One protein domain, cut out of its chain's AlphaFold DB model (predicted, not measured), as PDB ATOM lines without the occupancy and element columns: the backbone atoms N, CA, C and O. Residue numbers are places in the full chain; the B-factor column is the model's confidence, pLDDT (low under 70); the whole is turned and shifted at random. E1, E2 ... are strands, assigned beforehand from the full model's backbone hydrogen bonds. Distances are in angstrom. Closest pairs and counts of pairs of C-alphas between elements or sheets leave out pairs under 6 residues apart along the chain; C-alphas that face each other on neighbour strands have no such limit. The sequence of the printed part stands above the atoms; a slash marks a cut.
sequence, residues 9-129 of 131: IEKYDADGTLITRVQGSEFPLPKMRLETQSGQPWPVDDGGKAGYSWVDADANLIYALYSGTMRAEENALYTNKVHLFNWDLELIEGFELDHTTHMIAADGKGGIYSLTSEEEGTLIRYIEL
ATOM      1  N   ILE A   9     136.487  84.523 132.280       78.56
ATOM      2  CA  ILE A   9     137.068  83.625 131.290       78.56
ATOM      3  C   ILE A   9     136.082  83.529 130.130       78.56
ATOM      4  O   ILE A   9     134.884  83.344 130.346       78.56
ATOM      5  N   GLU A  10     136.578  83.653 128.902       86.00
ATOM      6  CA  GLU A  10     135.766  83.552 127.690       86.00
ATOM      7  C   GLU A  10     136.281  82.464 126.764       86.00
ATOM      8  O   GLU A  10     137.467  82.412 126.421       86.00
ATOM      9  N   LYS A  11     135.341  81.652 126.290       84.88
ATOM     10  CA  LYS A  11     135.559  80.666 125.240       84.88
ATOM     11  C   LYS A  11     134.927  81.180 123.958       84.88
ATOM     12  O   LYS A  11     133.747  81.529 123.941       84.88
ATOM     13  N   TYR A  12     135.713  81.187 122.895       90.00
ATOM     14  CA  TYR A  12     135.285  81.572 121.558       90.00
ATOM     15  C   TYR A  12     135.391  80.364 120.629       90.00
ATOM     16  O   TYR A  12     136.218  79.481 120.869       90.00
ATOM     17  N   ASP A  13     134.564  80.314 119.589       90.94
ATOM     18  CA  ASP A  13     134.778  79.387 118.480       90.94
ATOM     19  C   ASP A  13     135.921  79.870 117.562       90.94
ATOM     20  O   ASP A  13     136.547  80.908 117.795       90.94
ATOM     21  N   ALA A  14     136.210  79.091 116.518       91.69
ATOM     22  CA  ALA A  14     137.266  79.405 115.556       91.69
ATOM     23  C   ALA A  14     136.984  80.666 114.717       91.69
ATOM     24  O   ALA A  14     137.925  81.269 114.202       91.69
ATOM     25  N   ASP A  15     135.720  81.077 114.610       95.50
ATOM     26  CA  ASP A  15     135.285  82.268 113.876       95.50
ATOM     27  C   ASP A  15     135.256  83.522 114.774       95.50
ATOM     28  O   ASP A  15     134.983  84.631 114.309       95.50
ATOM     29  N   GLY A  16     135.574  83.368 116.064       90.31
ATOM     30  CA  GLY A  16     135.567  84.446 117.049       90.31
ATOM     31  C   GLY A  16     134.193  84.716 117.663       90.31
ATOM     32  O   GLY A  16     134.018  85.733 118.336       90.31
ATOM     33  N   THR A  17     133.216  83.826 117.481       93.94
ATOM     34  CA  THR A  17     131.927  83.901 118.172       93.94
ATOM     35  C   THR A  17     132.108  83.508 119.630       93.94
ATOM     36  O   THR A  17     132.675  82.461 119.938       93.94
ATOM     37  N   LEU A  18     131.601  84.326 120.552       91.06
ATOM     38  CA  LEU A  18     131.596  83.997 121.975       91.06
ATOM     39  C   LEU A  18     130.666  82.796 122.231       91.06
ATOM     40  O   LEU A  18     129.457  82.902 122.037       91.06
ATOM     41  N   ILE A  19     131.229  81.676 122.695       91.56
ATOM     42  CA  ILE A  19     130.482  80.470 123.081       91.56
ATOM     43  C   ILE A  19     129.981  80.605 124.519       91.56
ATOM     44  O   ILE A  19     128.802  80.404 124.796       91.56
ATOM     45  N   THR A  20     130.886  80.915 125.452       88.31
ATOM     46  CA  THR A  20     130.554  81.024 126.876       88.31
ATOM     47  C   THR A  20     131.471  82.011 127.585       88.31
ATOM     48  O   THR A  20     132.615  82.231 127.176       88.31
ATOM     49  N   ARG A  21     130.950  82.600 128.662       86.38
ATOM     50  CA  ARG A  21     131.671  83.473 129.581       86.38
ATOM     51  C   ARG A  21     131.364  83.035 131.008       86.38
ATOM     52  O   ARG A  21     130.197  82.966 131.387       86.38
ATOM     53  N   VAL A  22     132.407  82.823 131.804       79.12
ATOM     54  CA  VAL A  22     132.293  82.564 133.245       79.12
ATOM     55  C   VAL A  22     132.943  83.714 134.000       79.12
ATOM     56  O   VAL A  22     134.086  84.067 133.725       79.12
ATOM     57  N   GLN A  23     132.218  84.299 134.951       75.00
ATOM     58  CA  GLN A  23     132.728  85.301 135.886       75.00
ATOM     59  C   GLN A  23     132.718  84.687 137.286       75.00
ATOM     60  O   GLN A  23     131.716  84.098 137.691       75.00
ATOM     61  N   GLY A  24     133.821  84.800 138.026       63.66
ATOM     62  CA  GLY A  24     133.836  84.322 139.410       63.66
ATOM     63  C   GLY A  24     132.988  85.204 140.329       63.66
ATOM     64  O   GLY A  24     132.820  86.402 140.104       63.66
ATOM     65  N   SER A  25     132.466  84.613 141.398       56.81
ATOM     66  CA  SER A  25     131.581  85.286 142.358       56.81
ATOM     67  C   SER A  25     132.266  86.384 143.187       56.81
ATOM     68  O   SER A  25     131.579  87.252 143.719       56.81
ATOM     69  N   GLU A  26     133.598  86.369 143.295       56.53
ATOM     70  CA  GLU A  26     134.374  87.283 144.150       56.53
ATOM     71  C   GLU A  26     134.972  88.502 143.431       56.53
ATOM     72  O   GLU A  26     135.773  89.234 144.030       56.53
ATOM     73  N   PHE A  27     134.640  88.715 142.157       59.47
ATOM     74  CA  PHE A  27     135.247  89.778 141.364       59.47
ATOM     75  C   PHE A  27     134.383  91.046 141.369       59.47
ATOM     76  O   PHE A  27     133.356  91.090 140.683       59.47
ATOM     77  N   PRO A  28     134.759  92.086 142.138       56.00
ATOM     78  CA  PRO A  28     134.085  93.371 142.045       56.00
ATOM     79  C   PRO A  28     134.331  93.963 140.657       56.00
ATOM     80  O   PRO A  28     135.451  93.906 140.159       56.00
ATOM     81  N   LEU A  29     133.303  94.576 140.058       58.25
ATOM     82  CA  LEU A  29     133.491  95.392 138.857       58.25
ATOM     83  C   LEU A  29     134.638  96.390 139.108       58.25
ATOM     84  O   LEU A  29     134.587  97.080 140.137       58.25
ATOM     85  N   PRO A  30     135.634  96.498 138.203       59.75
ATOM     86  CA  PRO A  30     136.735  97.429 138.375       59.75
ATOM     87  C   PRO A  30     136.168  98.834 138.546       59.75
ATOM     88  O   PRO A  30     135.383  99.315 137.720       59.75
ATOM     89  N   LYS A  31     136.521  99.488 139.649       68.19
ATOM     90  CA  LYS A  31     136.181 100.894 139.848       68.19
ATOM     91  C   LYS A  31     137.248 101.689 139.132       68.19
ATOM     92  O   LYS A  31     138.416 101.486 139.392       68.19
ATOM     93  N   MET A  32     136.866 102.574 138.225       78.06
ATOM     94  CA  MET A  32     137.828 103.437 137.546       78.06
ATOM     95  C   MET A  32     137.737 104.834 138.141       78.06
ATOM     96  O   MET A  32     136.635 105.366 138.302       78.06
ATOM     97  N   ARG A  33     138.884 105.464 138.393       82.94
ATOM     98  CA  ARG A  33     138.962 106.909 138.629       82.94
ATOM     99  C   ARG A  33     139.851 107.566 137.589       82.94
ATOM    100  O   ARG A  33     140.692 106.921 136.974       82.94
ATOM    101  N   LEU A  34     139.651 108.859 137.376       88.62
ATOM    102  CA  LEU A  34     140.511 109.639 136.494       88.62
ATOM    103  C   LEU A  34     141.665 110.228 137.308       88.62
ATOM    104  O   LEU A  34     141.439 110.949 138.279       88.62
ATOM    105  N   GLU A  35     142.894 109.948 136.891       89.44
ATOM    106  CA  GLU A  35     144.097 110.626 137.365       89.44
ATOM    107  C   GLU A  35     144.659 111.533 136.283       89.44
ATOM    108  O   GLU A  35     144.588 111.214 135.104       89.44
ATOM    109  N   THR A  36     145.271 112.655 136.658       93.56
ATOM    110  CA  THR A  36     146.023 113.450 135.684       93.56
ATOM    111  C   THR A  36     147.454 112.933 135.606       93.56
ATOM    112  O   THR A  36     148.222 113.122 136.546       93.56
ATOM    113  N   GLN A  37     147.829 112.333 134.477       87.81
ATOM    114  CA  GLN A  37     149.213 111.949 134.180       87.81
ATOM    115  C   GLN A  37     149.675 112.700 132.930       87.81
ATOM    116  O   GLN A  37     148.987 112.729 131.909       87.81
ATOM    117  N   SER A  38     150.817 113.385 133.028       91.81
ATOM    118  CA  SER A  38     151.350 114.245 131.956       91.81
ATOM    119  C   SER A  38     150.343 115.293 131.442       91.81
ATOM    120  O   SER A  38     150.276 115.580 130.248       91.81
ATOM    121  N   GLY A  39     149.536 115.861 132.348       93.62
ATOM    122  CA  GLY A  39     148.540 116.894 132.030       93.62
ATOM    123  C   GLY A  39     147.277 116.391 131.321       93.62
ATOM    124  O   GLY A  39     146.459 117.209 130.912       93.62
ATOM    125  N   GLN A  40     147.104 115.075 131.176       89.94
ATOM    126  CA  GLN A  40     145.924 114.460 130.569       89.94
ATOM    127  C   GLN A  40     145.201 113.569 131.585       89.94
ATOM    128  O   GLN A  40     145.871 112.944 132.411       89.94
ATOM    129  N   PRO A  41     143.859 113.496 131.556       91.12
ATOM    130  CA  PRO A  41     143.122 112.546 132.373       91.12
ATOM    131  C   PRO A  41     143.316 111.128 131.824       91.12
ATOM    132  O   PRO A  41     142.987 110.842 130.675       91.12
ATOM    133  N   TRP A  42     143.811 110.237 132.671       87.19
ATOM    134  CA  TRP A  42     143.972 108.816 132.412       87.19
ATOM    135  C   TRP A  42     143.062 108.021 133.344       87.19
ATOM    136  O   TRP A  42     143.023 108.304 134.545       87.19
ATOM    137  N   PRO A  43     142.309 107.039 132.824       80.88
ATOM    138  CA  PRO A  43     141.574 106.119 133.669       80.88
ATOM    139  C   PRO A  43     142.565 105.192 134.377       80.88
ATOM    140  O   PRO A  43     143.368 104.518 133.736       80.88
ATOM    141  N   VAL A  44     142.491 105.160 135.700       79.81
ATOM    142  CA  VAL A  44     143.291 104.295 136.566       79.81
ATOM    143  C   VAL A  44     142.335 103.425 137.367       79.81
ATOM    144  O   VAL A  44     141.276 103.893 137.796       79.81
ATOM    145  N   ASP A  45     142.683 102.151 137.522       74.75
ATOM    146  CA  ASP A  45     141.921 101.240 138.372       74.75
ATOM    147  C   ASP A  45     142.002 101.698 139.843       74.75
ATOM    148  O   ASP A  45     143.058 102.068 140.353       74.75
ATOM    149  N   ASP A  46     140.850 101.697 140.496       73.06
ATOM    150  CA  ASP A  46     140.535 102.198 141.831       73.06
ATOM    151  C   ASP A  46     139.791 101.135 142.659       73.06
ATOM    152  O   ASP A  46     138.926 101.440 143.486       73.06
ATOM    153  N   GLY A  47     140.068  99.854 142.408       68.00
ATOM    154  CA  GLY A  47     139.580  98.776 143.266       68.00
ATOM    155  C   GLY A  47     139.309  97.433 142.598       68.00
ATOM    156  O   GLY A  47     138.564  96.640 143.174       68.00
ATOM    157  N   GLY A  48     139.857  97.165 141.414       71.94
ATOM    158  CA  GLY A  48     139.820  95.852 140.782       71.94
ATOM    159  C   GLY A  48     140.825  94.866 141.382       71.94
ATOM    160  O   GLY A  48     141.848  95.240 141.969       71.94
ATOM    161  N   LYS A  49     140.541  93.575 141.199       74.31
ATOM    162  CA  LYS A  49     141.499  92.494 141.451       74.31
ATOM    163  C   LYS A  49     142.236  92.150 140.154       74.31
ATOM    164  O   LYS A  49     141.669  92.186 139.060       74.31
ATOM    165  N   ALA A  50     143.506  91.796 140.262       74.88
ATOM    166  CA  ALA A  50     144.178  91.010 139.246       74.88
ATOM    167  C   ALA A  50     143.636  89.580 139.363       74.88
ATOM    168  O   ALA A  50     143.979  88.852 140.290       74.88
ATOM    169  N   GLY A  51     142.711  89.205 138.479       80.69
ATOM    170  CA  GLY A  51     142.145  87.859 138.450       80.69
ATOM    171  C   GLY A  51     143.145  86.857 137.890       80.69
ATOM    172  O   GLY A  51     144.023  86.380 138.606       80.69
ATOM    173  N   TYR A  52     143.010  86.549 136.605       85.44
ATOM    174  CA  TYR A  52     143.897  85.617 135.916       85.44
ATOM    175  C   TYR A  52     145.024  86.366 135.204       85.44
ATOM    176  O   TYR A  52     144.757  87.190 134.328       85.44
ATOM    177  N   SER A  53     146.275  86.107 135.595       87.62
ATOM    178  CA  SER A  53     147.455  86.789 135.041       87.62
ATOM    179  C   SER A  53     148.091  86.046 133.867       87.62
ATOM    180  O   SER A  53     148.739  86.673 133.030       87.62
ATOM    181  N   TRP A  54     147.874  84.733 133.768       91.88
ATOM    182  CA  TRP A  54     148.383  83.896 132.684       91.88
ATOM    183  C   TRP A  54     147.506  82.664 132.476       91.88
ATOM    184  O   TRP A  54     146.821  82.222 133.400       91.88
ATOM    185  N   VAL A  55     147.557  82.092 131.275       92.56
ATOM    186  CA  VAL A  55     146.874  80.844 130.938       92.56
ATOM    187  C   VAL A  55     147.679  80.027 129.933       92.56
ATOM    188  O   VAL A  55     148.287  80.583 129.020       92.56
ATOM    189  N   ASP A  56     147.635  78.711 130.083       95.88
ATOM    190  CA  ASP A  56     147.996  77.758 129.038       95.88
ATOM    191  C   ASP A  56     147.019  76.572 129.059       95.88
ATOM    192  O   ASP A  56     146.216  76.447 129.984       95.88
ATOM    193  N   ALA A  57     147.018  75.722 128.037       95.12
ATOM    194  CA  ALA A  57     146.081  74.605 127.953       95.12
ATOM    195  C   ALA A  57     146.671  73.390 127.235       95.12
ATOM    196  O   ALA A  57     147.519  73.513 126.353       95.12
ATOM    197  N   ASP A  58     146.146  72.216 127.570       94.62
ATOM    198  CA  ASP A  58     146.380  70.972 126.845       94.62
ATOM    199  C   ASP A  58     145.062  70.348 126.357       94.62
ATOM    200  O   ASP A  58     143.994  70.956 126.408       94.62
ATOM    201  N   ALA A  59     145.118  69.121 125.833       94.00
ATOM    202  CA  ALA A  59     143.939  68.442 125.298       94.00
ATOM    203  C   ALA A  59     142.826  68.208 126.339       94.00
ATOM    204  O   ALA A  59     141.667  68.053 125.960       94.00
ATOM    205  N   ASN A  60     143.158  68.189 127.628       93.62
ATOM    206  CA  ASN A  60     142.258  67.824 128.714       93.62
ATOM    207  C   ASN A  60     141.860  69.031 129.572       93.62
ATOM    208  O   ASN A  60     140.713  69.105 130.013       93.62
ATOM    209  N   LEU A  61     142.795  69.952 129.819       95.25
ATOM    210  CA  LEU A  61     142.666  70.983 130.845       95.25
ATOM    211  C   LEU A  61     143.175  72.352 130.393       95.25
ATOM    212  O   LEU A  61     144.051  72.484 129.541       95.25
ATOM    213  N   ILE A  62     142.636  73.379 131.043       95.00
ATOM    214  CA  ILE A  62     143.088  74.766 130.982       95.00
ATOM    215  C   ILE A  62     143.729  75.098 132.331       95.00
ATOM    216  O   ILE A  62     143.097  74.947 133.374       95.00
ATOM    217  N   TYR A  63     144.958  75.593 132.305       95.00
ATOM    218  CA  TYR A  63     145.761  75.955 133.466       95.00
ATOM    219  C   TYR A  63     145.821  77.474 133.549       95.00
ATOM    220  O   TYR A  63     146.313  78.117 132.625       95.00
ATOM    221  N   ALA A  64     145.351  78.070 134.641       93.12
ATOM    222  CA  ALA A  64     145.324  79.522 134.787       93.12
ATOM    223  C   ALA A  64     146.011  79.976 136.079       93.12
ATOM    224  O   ALA A  64     145.684  79.494 137.164       93.12
ATOM    225  N   LEU A  65     146.926  80.943 135.974       93.00
ATOM    226  CA  LEU A  65     147.498  81.618 137.138       93.00
ATOM    227  C   LEU A  65     146.476  82.588 137.714       93.00
ATOM    228  O   LEU A  65     146.079  83.538 137.039       93.00
ATOM    229  N   TYR A  66     146.071  82.359 138.958       90.19
ATOM    230  CA  TYR A  66     145.109  83.195 139.665       90.19
ATOM    231  C   TYR A  66     145.814  84.023 140.734       90.19
ATOM    232  O   TYR A  66     146.407  83.477 141.656       90.19
ATOM    233  N   SER A  67     145.754  85.346 140.648       88.06
ATOM    234  CA  SER A  67     146.335  86.221 141.669       88.06
ATOM    235  C   SER A  67     145.327  86.490 142.787       88.06
ATOM    236  O   SER A  67     145.551  86.146 143.951       88.06
ATOM    237  N   GLY A  68     144.168  87.047 142.433       81.75
ATOM    238  CA  GLY A  68     143.150  87.487 143.389       81.75
ATOM    239  C   GLY A  68     143.550  88.732 144.192       81.75
ATOM    240  O   GLY A  68     142.745  89.222 144.986       81.75
ATOM    241  N   THR A  69     144.761  89.248 143.977       84.50
ATOM    242  CA  THR A  69     145.340  90.427 144.630       84.50
ATOM    243  C   THR A  69     144.767  91.713 144.038       84.50
ATOM    244  O   THR A  69     144.380  91.740 142.870       84.50
ATOM    245  N   MET A  70     144.696  92.802 144.808       80.94
ATOM    246  CA  MET A  70     144.257  94.095 144.270       80.94
ATOM    247  C   MET A  70     145.251  94.603 143.222       80.94
ATOM    248  O   MET A  70     146.460  94.512 143.412       80.94
ATOM    249  N   ARG A  71     144.769  95.200 142.125       78.06
ATOM    250  CA  ARG A  71     145.660  95.708 141.060       78.06
ATOM    251  C   ARG A  71     146.634  96.788 141.513       78.06
ATOM    252  O   ARG A  71     147.674  96.961 140.891       78.06
ATOM    253  N   ALA A  72     146.263  97.530 142.553       78.38
ATOM    254  CA  ALA A  72     147.083  98.591 143.122       78.38
ATOM    255  C   ALA A  72     148.269  98.061 143.948       78.38
ATOM    256  O   ALA A  72     149.149  98.840 144.306       78.38
ATOM    257  N   GLU A  73     148.284  96.769 144.283       83.31
ATOM    258  CA  GLU A  73     149.376  96.166 145.038       83.31
ATOM    259  C   GLU A  73     150.573  95.863 144.132       83.31
ATOM    260  O   GLU A  73     150.442  95.528 142.950       83.31
ATOM    261  N   GLU A  74     151.767  95.980 144.708       82.06
ATOM    262  CA  GLU A  74     153.004  95.625 144.025       82.06
ATOM    263  C   GLU A  74     152.982  94.138 143.652       82.06
ATOM    264  O   GLU A  74     152.550  93.292 144.433       82.06
ATOM    265  N   ASN A  75     153.451  93.812 142.446       85.69
ATOM    266  CA  ASN A  75     153.513  92.439 141.943       85.69
ATOM    267  C   ASN A  75     152.155  91.722 141.837       85.69
ATOM    268  O   ASN A  75     152.121  90.497 141.851       85.69
ATOM    269  N   ALA A  76     151.047  92.444 141.625       85.06
ATOM    270  CA  ALA A  76     149.711  91.851 141.475       85.06
ATOM    271  C   ALA A  76     149.584  90.778 140.365       85.06
ATOM    272  O   ALA A  76     148.595  90.049 140.335       85.06
ATOM    273  N   LEU A  77     150.550  90.666 139.446       85.62
ATOM    274  CA  LEU A  77     150.589  89.628 138.407       85.62
ATOM    275  C   LEU A  77     151.372  88.366 138.810       85.62
ATOM    276  O   LEU A  77     151.220  87.334 138.155       85.62
ATOM    277  N   TYR A  78     152.178  88.439 139.870       91.75
ATOM    278  CA  TYR A  78     152.899  87.301 140.428       91.75
ATOM    279  C   TYR A  78     152.005  86.579 141.428       91.75
ATOM    280  O   TYR A  78     151.442  87.182 142.339       91.75
ATOM    281  N   THR A  79     151.887  85.267 141.273       93.44
ATOM    282  CA  THR A  79     151.076  84.428 142.153       93.44
ATOM    283  C   THR A  79     151.691  83.046 142.272       93.44
ATOM    284  O   THR A  79     152.506  82.640 141.447       93.44
ATOM    285  N   ASN A  80     151.309  82.320 143.311       95.50
ATOM    286  CA  ASN A  80     151.599  80.904 143.472       95.50
ATOM    287  C   ASN A  80     150.353  80.034 143.259       95.50
ATOM    288  O   ASN A  80     150.426  78.831 143.468       95.50
ATOM    289  N   LYS A  81     149.206  80.595 142.860       95.00
ATOM    290  CA  LYS A  81     147.965  79.825 142.715       95.00
ATOM    291  C   LYS A  81     147.701  79.464 141.260       95.00
ATOM    292  O   LYS A  81     147.683  80.339 140.390       95.00
ATOM    293  N   VAL A  82     147.436  78.185 141.017       94.75
ATOM    294  CA  VAL A  82     147.072  77.633 139.709       94.75
ATOM    295  C   VAL A  82     145.666  77.058 139.809       94.75
ATOM    296  O   VAL A  82     145.400  76.217 140.659       94.75
ATOM    297  N   HIS A  83     144.760  77.490 138.942       93.50
ATOM    298  CA  HIS A  83     143.436  76.893 138.791       93.50
ATOM    299  C   HIS A  83     143.402  76.021 137.536       93.50
ATOM    300  O   HIS A  83     143.863  76.451 136.478       93.50
ATOM    301  N   LEU A  84     142.830  74.823 137.652       93.44
ATOM    302  CA  LEU A  84     142.594  73.909 136.539       93.44
ATOM    303  C   LEU A  84     141.122  73.928 136.159       93.44
ATOM    304  O   LEU A  84     140.262  73.676 137.000       93.44
ATOM    305  N   PHE A  85     140.831  74.182 134.890       92.12
ATOM    306  CA  PHE A  85     139.482  74.128 134.341       92.12
ATOM    307  C   PHE A  85     139.375  73.038 133.288       92.12
ATOM    308  O   PHE A  85     140.335  72.764 132.567       92.12
ATOM    309  N   ASN A  86     138.187  72.462 133.140       93.50
ATOM    310  CA  ASN A  86     137.869  71.717 131.929       93.50
ATOM    311  C   ASN A  86     137.552  72.677 130.767       93.50
ATOM    312  O   ASN A  86     137.432  73.895 130.925       93.50
ATOM    313  N   TRP A  87     137.374  72.116 129.571       91.06
ATOM    314  CA  TRP A  87     137.049  72.888 128.369       91.06
ATOM    315  C   TRP A  87     135.646  73.514 128.368       91.06
ATOM    316  O   TRP A  87     135.363  74.341 127.497       91.06
ATOM    317  N   ASP A  88     134.796  73.177 129.335       90.12
ATOM    318  CA  ASP A  88     133.506  73.831 129.583       90.12
ATOM    319  C   ASP A  88     133.615  74.969 130.614       90.12
ATOM    320  O   ASP A  88     132.614  75.589 130.970       90.12
ATOM    321  N   LEU A  89     134.849  75.322 131.000       88.12
ATOM    322  CA  LEU A  89     135.202  76.369 131.963       88.12
ATOM    323  C   LEU A  89     134.732  76.084 133.397       88.12
ATOM    324  O   LEU A  89     134.596  77.007 134.203       88.12
ATOM    325  N   GLU A  90     134.511  74.817 133.738       87.06
ATOM    326  CA  GLU A  90     134.252  74.397 135.113       87.06
ATOM    327  C   GLU A  90     135.582  74.226 135.848       87.06
ATOM    328  O   GLU A  90     136.499  73.575 135.344       87.06
ATOM    329  N   LEU A  91     135.693  74.824 137.039       88.69
ATOM    330  CA  LEU A  91     136.865  74.674 137.902       88.69
ATOM    331  C   LEU A  91     136.921  73.233 138.418       88.69
ATOM    332  O   LEU A  91     136.033  72.804 139.154       88.69
ATOM    333  N   ILE A  92     137.970  72.513 138.041       92.88
ATOM    334  CA  ILE A  92     138.238  71.145 138.482       92.88
ATOM    335  C   ILE A  92     138.967  71.167 139.821       92.88
ATOM    336  O   ILE A  92     138.527  70.520 140.768       92.88
ATOM    337  N   GLU A  93     140.055  71.933 139.914       92.50
ATOM    338  CA  GLU A  93     140.906  71.964 141.105       92.50
ATOM    339  C   GLU A  93     141.728  73.260 141.188       92.50
ATOM    340  O   GLU A  93     141.931  73.954 140.189       92.50
ATOM    341  N   GLY A  94     142.190  73.598 142.393       93.25
ATOM    342  CA  GLY A  94     143.091  74.717 142.650       93.25
ATOM    343  C   GLY A  94     144.317  74.257 143.433       93.25
ATOM    344  O   GLY A  94     144.187  73.563 144.437       93.25
ATOM    345  N   PHE A  95     145.495  74.680 142.987       94.62
ATOM    346  CA  PHE A  95     146.789  74.342 143.569       94.62
ATOM    347  C   PHE A  95     147.490  75.591 144.079       94.62
ATOM    348  O   PHE A  95     147.357  76.672 143.503       94.62
ATOM    349  N   GLU A  96     148.297  75.410 145.118       95.56
ATOM    350  CA  GLU A  96     149.223  76.418 145.612       95.56
ATOM    351  C   GLU A  96     150.659  75.894 145.475       95.56
ATOM    352  O   GLU A  96     151.021  74.863 146.039       95.56
ATOM    353  N   LEU A  97     151.460  76.590 144.674       95.88
ATOM    354  CA  LEU A  97     152.866  76.307 144.432       95.88
ATOM    355  C   LEU A  97     153.713  76.783 145.621       95.88
ATOM    356  O   LEU A  97     153.379  77.746 146.314       95.88
ATOM    357  N   ASP A  98     154.878  76.164 145.802       95.25
ATOM    358  CA  ASP A  98     155.867  76.560 146.816       95.25
ATOM    359  C   ASP A  98     156.673  77.826 146.442       95.25
ATOM    360  O   ASP A  98     157.589  78.227 147.161       95.25
ATOM    361  N   HIS A  99     156.352  78.449 145.307       94.62
ATOM    362  CA  HIS A  99     156.998  79.647 144.780       94.62
ATOM    363  C   HIS A  99     156.008  80.489 143.973       94.62
ATOM    364  O   HIS A  99     154.997  79.992 143.477       94.62
ATOM    365  N   THR A 100     156.317  81.774 143.809       95.38
ATOM    366  CA  THR A 100     155.564  82.669 142.929       95.38
ATOM    367  C   THR A 100     156.092  82.608 141.498       95.38
ATOM    368  O   THR A 100     157.282  82.399 141.252       95.38
ATOM    369  N   THR A 101     155.194  82.810 140.542       96.12
ATOM    370  CA  THR A 101     155.482  82.854 139.111       96.12
ATOM    371  C   THR A 101     154.539  83.837 138.416       96.12
ATOM    372  O   THR A 101     153.503  84.218 138.964       96.12
ATOM    373  N   HIS A 102     154.916  84.279 137.220       93.25
ATOM    374  CA  HIS A 102     154.095  85.146 136.370       93.25
ATOM    375  C   HIS A 102     153.726  84.475 135.038       93.25
ATOM    376  O   HIS A 102     152.946  85.033 134.268       93.25
ATOM    377  N   MET A 103     154.275  83.288 134.762       95.88
ATOM    378  CA  MET A 103     154.072  82.547 133.520       95.88
ATOM    379  C   MET A 103     154.128  81.046 133.781       95.88
ATOM    380  O   MET A 103     154.977  80.567 134.531       95.88
ATOM    381  N   ILE A 104     153.262  80.301 133.102       97.31
ATOM    382  CA  ILE A 104     153.287  78.836 133.093       97.31
ATOM    383  C   ILE A 104     153.189  78.304 131.664       97.31
ATOM    384  O   ILE A 104     152.664  78.983 130.782       97.31
ATOM    385  N   ALA A 105     153.671  77.086 131.448       97.88
ATOM    386  CA  ALA A 105     153.450  76.322 130.227       97.88
ATOM    387  C   ALA A 105     153.023  74.893 130.582       97.88
ATOM    388  O   ALA A 105     153.705  74.236 131.366       97.88
ATOM    389  N   ALA A 106     151.913  74.417 130.026       97.00
ATOM    390  CA  ALA A 106     151.427  73.057 130.230       97.00
ATOM    391  C   ALA A 106     152.311  72.054 129.475       97.00
ATOM    392  O   ALA A 106     152.721  72.292 128.339       97.00
ATOM    393  N   ASP A 107     152.607  70.911 130.093       96.06
ATOM    394  CA  ASP A 107     153.457  69.876 129.486       96.06
ATOM    395  C   ASP A 107     152.671  68.857 128.632       96.06
ATOM    396  O   ASP A 107     153.259  68.023 127.934       96.06
ATOM    397  N   GLY A 108     151.336  68.917 128.687       94.06
ATOM    398  CA  GLY A 108     150.416  68.009 128.003       94.06
ATOM    399  C   GLY A 108     150.203  66.653 128.682       94.06
ATOM    400  O   GLY A 108     149.593  65.766 128.081       94.06
ATOM    401  N   LYS A 109     150.713  66.460 129.901       92.88
ATOM    402  CA  LYS A 109     150.627  65.220 130.691       92.88
ATOM    403  C   LYS A 109     150.122  65.452 132.119       92.88
ATOM    404  O   LYS A 109     150.178  64.527 132.920       92.88
ATOM    405  N   GLY A 110     149.601  66.640 132.427       89.88
ATOM    406  CA  GLY A 110     149.141  66.998 133.773       89.88
ATOM    407  C   GLY A 110     150.189  67.724 134.621       89.88
ATOM    408  O   GLY A 110     149.978  67.915 135.818       89.88
ATOM    409  N   GLY A 111     151.309  68.136 134.024       95.56
ATOM    410  CA  GLY A 111     152.321  68.984 134.639       95.56
ATOM    411  C   GLY A 111     152.404  70.371 134.001       95.56
ATOM    412  O   GLY A 111     151.844  70.649 132.937       95.56
ATOM    413  N   ILE A 112     153.139  71.262 134.663       97.75
ATOM    414  CA  ILE A 112     153.448  72.604 134.173       97.75
ATOM    415  C   ILE A 112     154.931  72.932 134.349       97.75
ATOM    416  O   ILE A 112     155.588  72.473 135.284       97.75
ATOM    417  N   TYR A 113     155.442  73.800 133.484       98.19
ATOM    418  CA  TYR A 113     156.661  74.563 133.706       98.19
ATOM    419  C   TYR A 113     156.284  75.954 134.203       98.19
ATOM    420  O   TYR A 113     155.565  76.660 133.503       98.19
ATOM    421  N   SER A 114     156.764  76.372 135.370       97.50
ATOM    422  CA  SER A 114     156.641  77.753 135.844       97.50
ATOM    423  C   SER A 114     157.901  78.549 135.516       97.50
ATOM    424  O   SER A 114     159.009  78.002 135.500       97.50
ATOM    425  N   LEU A 115     157.732  79.842 135.234       96.75
ATOM    426  CA  LEU A 115     158.826  80.740 134.876       96.75
ATOM    427  C   LEU A 115     158.818  81.977 135.778       96.75
ATOM    428  O   LEU A 115     157.812  82.680 135.899       96.75
ATOM    429  N   THR A 116     159.960  82.267 136.392       93.94
ATOM    430  CA  THR A 116     160.141  83.440 137.255       93.94
ATOM    431  C   THR A 116     161.402  84.179 136.839       93.94
ATOM    432  O   THR A 116     162.472  83.584 136.728       93.94
ATOM    433  N   SER A 117     161.270  85.474 136.554       90.56
ATOM    434  CA  SER A 117     162.410  86.336 136.243       90.56
ATOM    435  C   SER A 117     163.117  86.724 137.536       90.56
ATOM    436  O   SER A 117     162.476  87.206 138.464       90.56
ATOM    437  N   GLU A 118     164.426  86.528 137.560       90.31
ATOM    438  CA  GLU A 118     165.342  86.835 138.658       90.31
ATOM    439  C   GLU A 118     166.438  87.778 138.132       90.31
ATOM    440  O   GLU A 118     166.632  87.899 136.921       90.31
ATOM    441  N   GLU A 119     167.195  88.429 139.018       91.31
ATOM    442  CA  GLU A 119     168.280  89.344 138.611       91.31
ATOM    443  C   GLU A 119     169.324  88.655 137.710       91.31
ATOM    444  O   GLU A 119     169.804  89.235 136.735       91.31
ATOM    445  N   GLU A 120     169.626  87.386 137.993       93.62
ATOM    446  CA  GLU A 120     170.628  86.594 137.271       93.62
ATOM    447  C   GLU A 120     170.063  85.827 136.058       93.62
ATOM    448  O   GLU A 120     170.819  85.161 135.347       93.62
ATOM    449  N   GLY A 121     168.751  85.896 135.789       94.00
ATOM    450  CA  GLY A 121     168.153  85.205 134.643       94.00
ATOM    451  C   GLY A 121     166.693  84.794 134.823       94.00
ATOM    452  O   GLY A 121     165.865  85.531 135.340       94.00
ATOM    453  N   THR A 122     166.333  83.616 134.313       95.12
ATOM    454  CA  THR A 122     164.982  83.055 134.452       95.12
ATOM    455  C   THR A 122     165.070  81.700 135.125       95.12
ATOM    456  O   THR A 122     165.720  80.788 134.613       95.12
ATOM    457  N   LEU A 123     164.404  81.568 136.266       95.75
ATOM    458  CA  LEU A 123     164.221  80.298 136.939       95.75
ATOM    459  C   LEU A 123     163.053  79.555 136.290       95.75
ATOM    460  O   LEU A 123     161.954  80.097 136.188       95.75
ATOM    461  N   ILE A 124     163.299  78.314 135.870       97.44
ATOM    462  CA  ILE A 124     162.285  77.420 135.304       97.44
ATOM    463  C   ILE A 124     162.140  76.221 136.237       97.44
ATOM    464  O   ILE A 124     163.133  75.555 136.538       97.44
ATOM    465  N   ARG A 125     160.918  75.934 136.694       97.69
ATOM    466  CA  ARG A 125     160.618  74.763 137.535       97.69
ATOM    467  C   ARG A 125     159.557  73.908 136.865       97.69
ATOM    468  O   ARG A 125     158.645  74.442 136.252       97.69
ATOM    469  N   TYR A 126     159.678  72.591 136.989       97.50
ATOM    470  CA  TYR A 126     158.638  71.653 136.573       97.50
ATOM    471  C   TYR A 126     157.831  71.213 137.796       97.50
ATOM    472  O   TYR A 126     158.420  70.917 138.837       97.50
ATOM    473  N   ILE A 127     156.509  71.179 137.660       96.56
ATOM    474  CA  ILE A 127     155.565  70.793 138.707       96.56
ATOM    475  C   ILE A 127     154.578  69.795 138.111       96.56
ATOM    476  O   ILE A 127     153.934  70.082 137.106       96.56
ATOM    477  N   GLU A 128     154.443  68.640 138.749       95.06
ATOM    478  CA  GLU A 128     153.395  67.666 138.451       95.06
ATOM    479  C   GLU A 128     152.153  68.036 139.271       95.06
ATOM    480  O   GLU A 128     152.234  68.151 140.495       95.06
ATOM    481  N   LEU A 129     151.033  68.310 138.599       90.56
ATOM    482  CA  LEU A 129     149.783  68.711 139.255       90.56
ATOM    483  C   LEU A 129     148.805  67.541 139.377       90.56
ATOM    484  O   LEU A 129     147.961  67.541 140.268       90.56
TER     485      LEU A 129
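Overview. This is residues 9 to 129 of the 131 residues of an uncharacterized protein of Rhodohalobacter sp. SW132 (UniProt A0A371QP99). The body is a small sandwich of two sheets, partly face to face: a strongly twisted one of E5, E6, E7 and E8, and a second one of E9, E10 and E11. Two hairpins lie off this body: E1 and E2 to one side, and E3 and E4 far out toward one end of the longest axis. The 121 printed residues have no named helix and 11 named strands, E1 to E11 in order, with 71 residues in them, and the class is all strand. The sheets run E5 E6 E7 E8 and E9 E10 E11, antiparallel throughout, and each hairpin off the body is an antiparallel sheet of two strands. The whole is only just loose, close to compact, with a radius of gyration of the C-alphas of 16.6 A, and its C-alphas span 51 by 43 by 27 A.

Arrangement. E1, residues 9 to 12, and E2, residues 18 to 23, form a hairpin, with N 11 and O 20 2.9 A apart, within hydrogen-bond range. E3, residues 32 to 37, and E4, residues 40 to 45, form the next hairpin, with N 35 and O 42 at 2.9 A. These two hairpins are apart from each other. E5, residues 52 to 57, is an edge strand of the largest sheet; E1 is only just apart from it, the closest C-alphas being 8.5 A apart. E5 and E6, residues 62 to 66, form a hairpin, with N 63 and O 56 at 2.8 A. E6 and E7, residues 79 to 85, form another, with N 64 and O 83 at 2.9 A. E7 and E8, residues 91 to 101, form a third, with N 95 and O 82 at 2.8 A. E5 to E8 are a meander, each strand the antiparallel neighbour of the one before. E8 bends by 103 degrees at residue 98, and it meets E9, residues 103 to 106, only through their link. E9 and E10, residues 111 to 118, form a hairpin, with N 105 and O 113 at 2.8 A. E10 and E11, residues 121 to 128, form a hairpin too, with N 114 and O 125 at 2.8 A, and E9, E10 and E11 are a second meander. The two meanders make a sandwich, two sheets face to face, with 50 pairs of C-alphas within 10 A and best planes 25 degrees apart. Between them, the closest C-alphas of E5 and E9 are those of Asp 56 and Ala 105, 5.8 A apart. Those of E8 and E10 are Thr 101 and Thr 116, 5.0 A apart. E8 and E11 are near each other.

Along the chain. E1 begins at C-alpha 9, at (137.068, 83.625, 131.290). E3 ends at C-alpha 37, at (149.213, 111.949, 134.180). From first to last C-alpha E4 is 15.9 A long, E7 17.4 A, E8 20.4 A, E10 22.5 A and E11 23.2 A; E8 has the most residues, 11. E11 ends at C-alpha 128, at (153.395, 67.666, 138.451).

Size, cuts and confidence. The two C-alphas farthest apart are those of Gly 39 and Lys 109, 51.7 A. The printed part, residues 9 to 129, has no cut. The link from E6 to E7 is long, residues 67 to 78 with no named element; E2 to E3 and E4 to E5 are short links, and the others are tight. The mean pLDDT of the printed part is 88.0, and residues 24 to 31 and residue 47 are under 70.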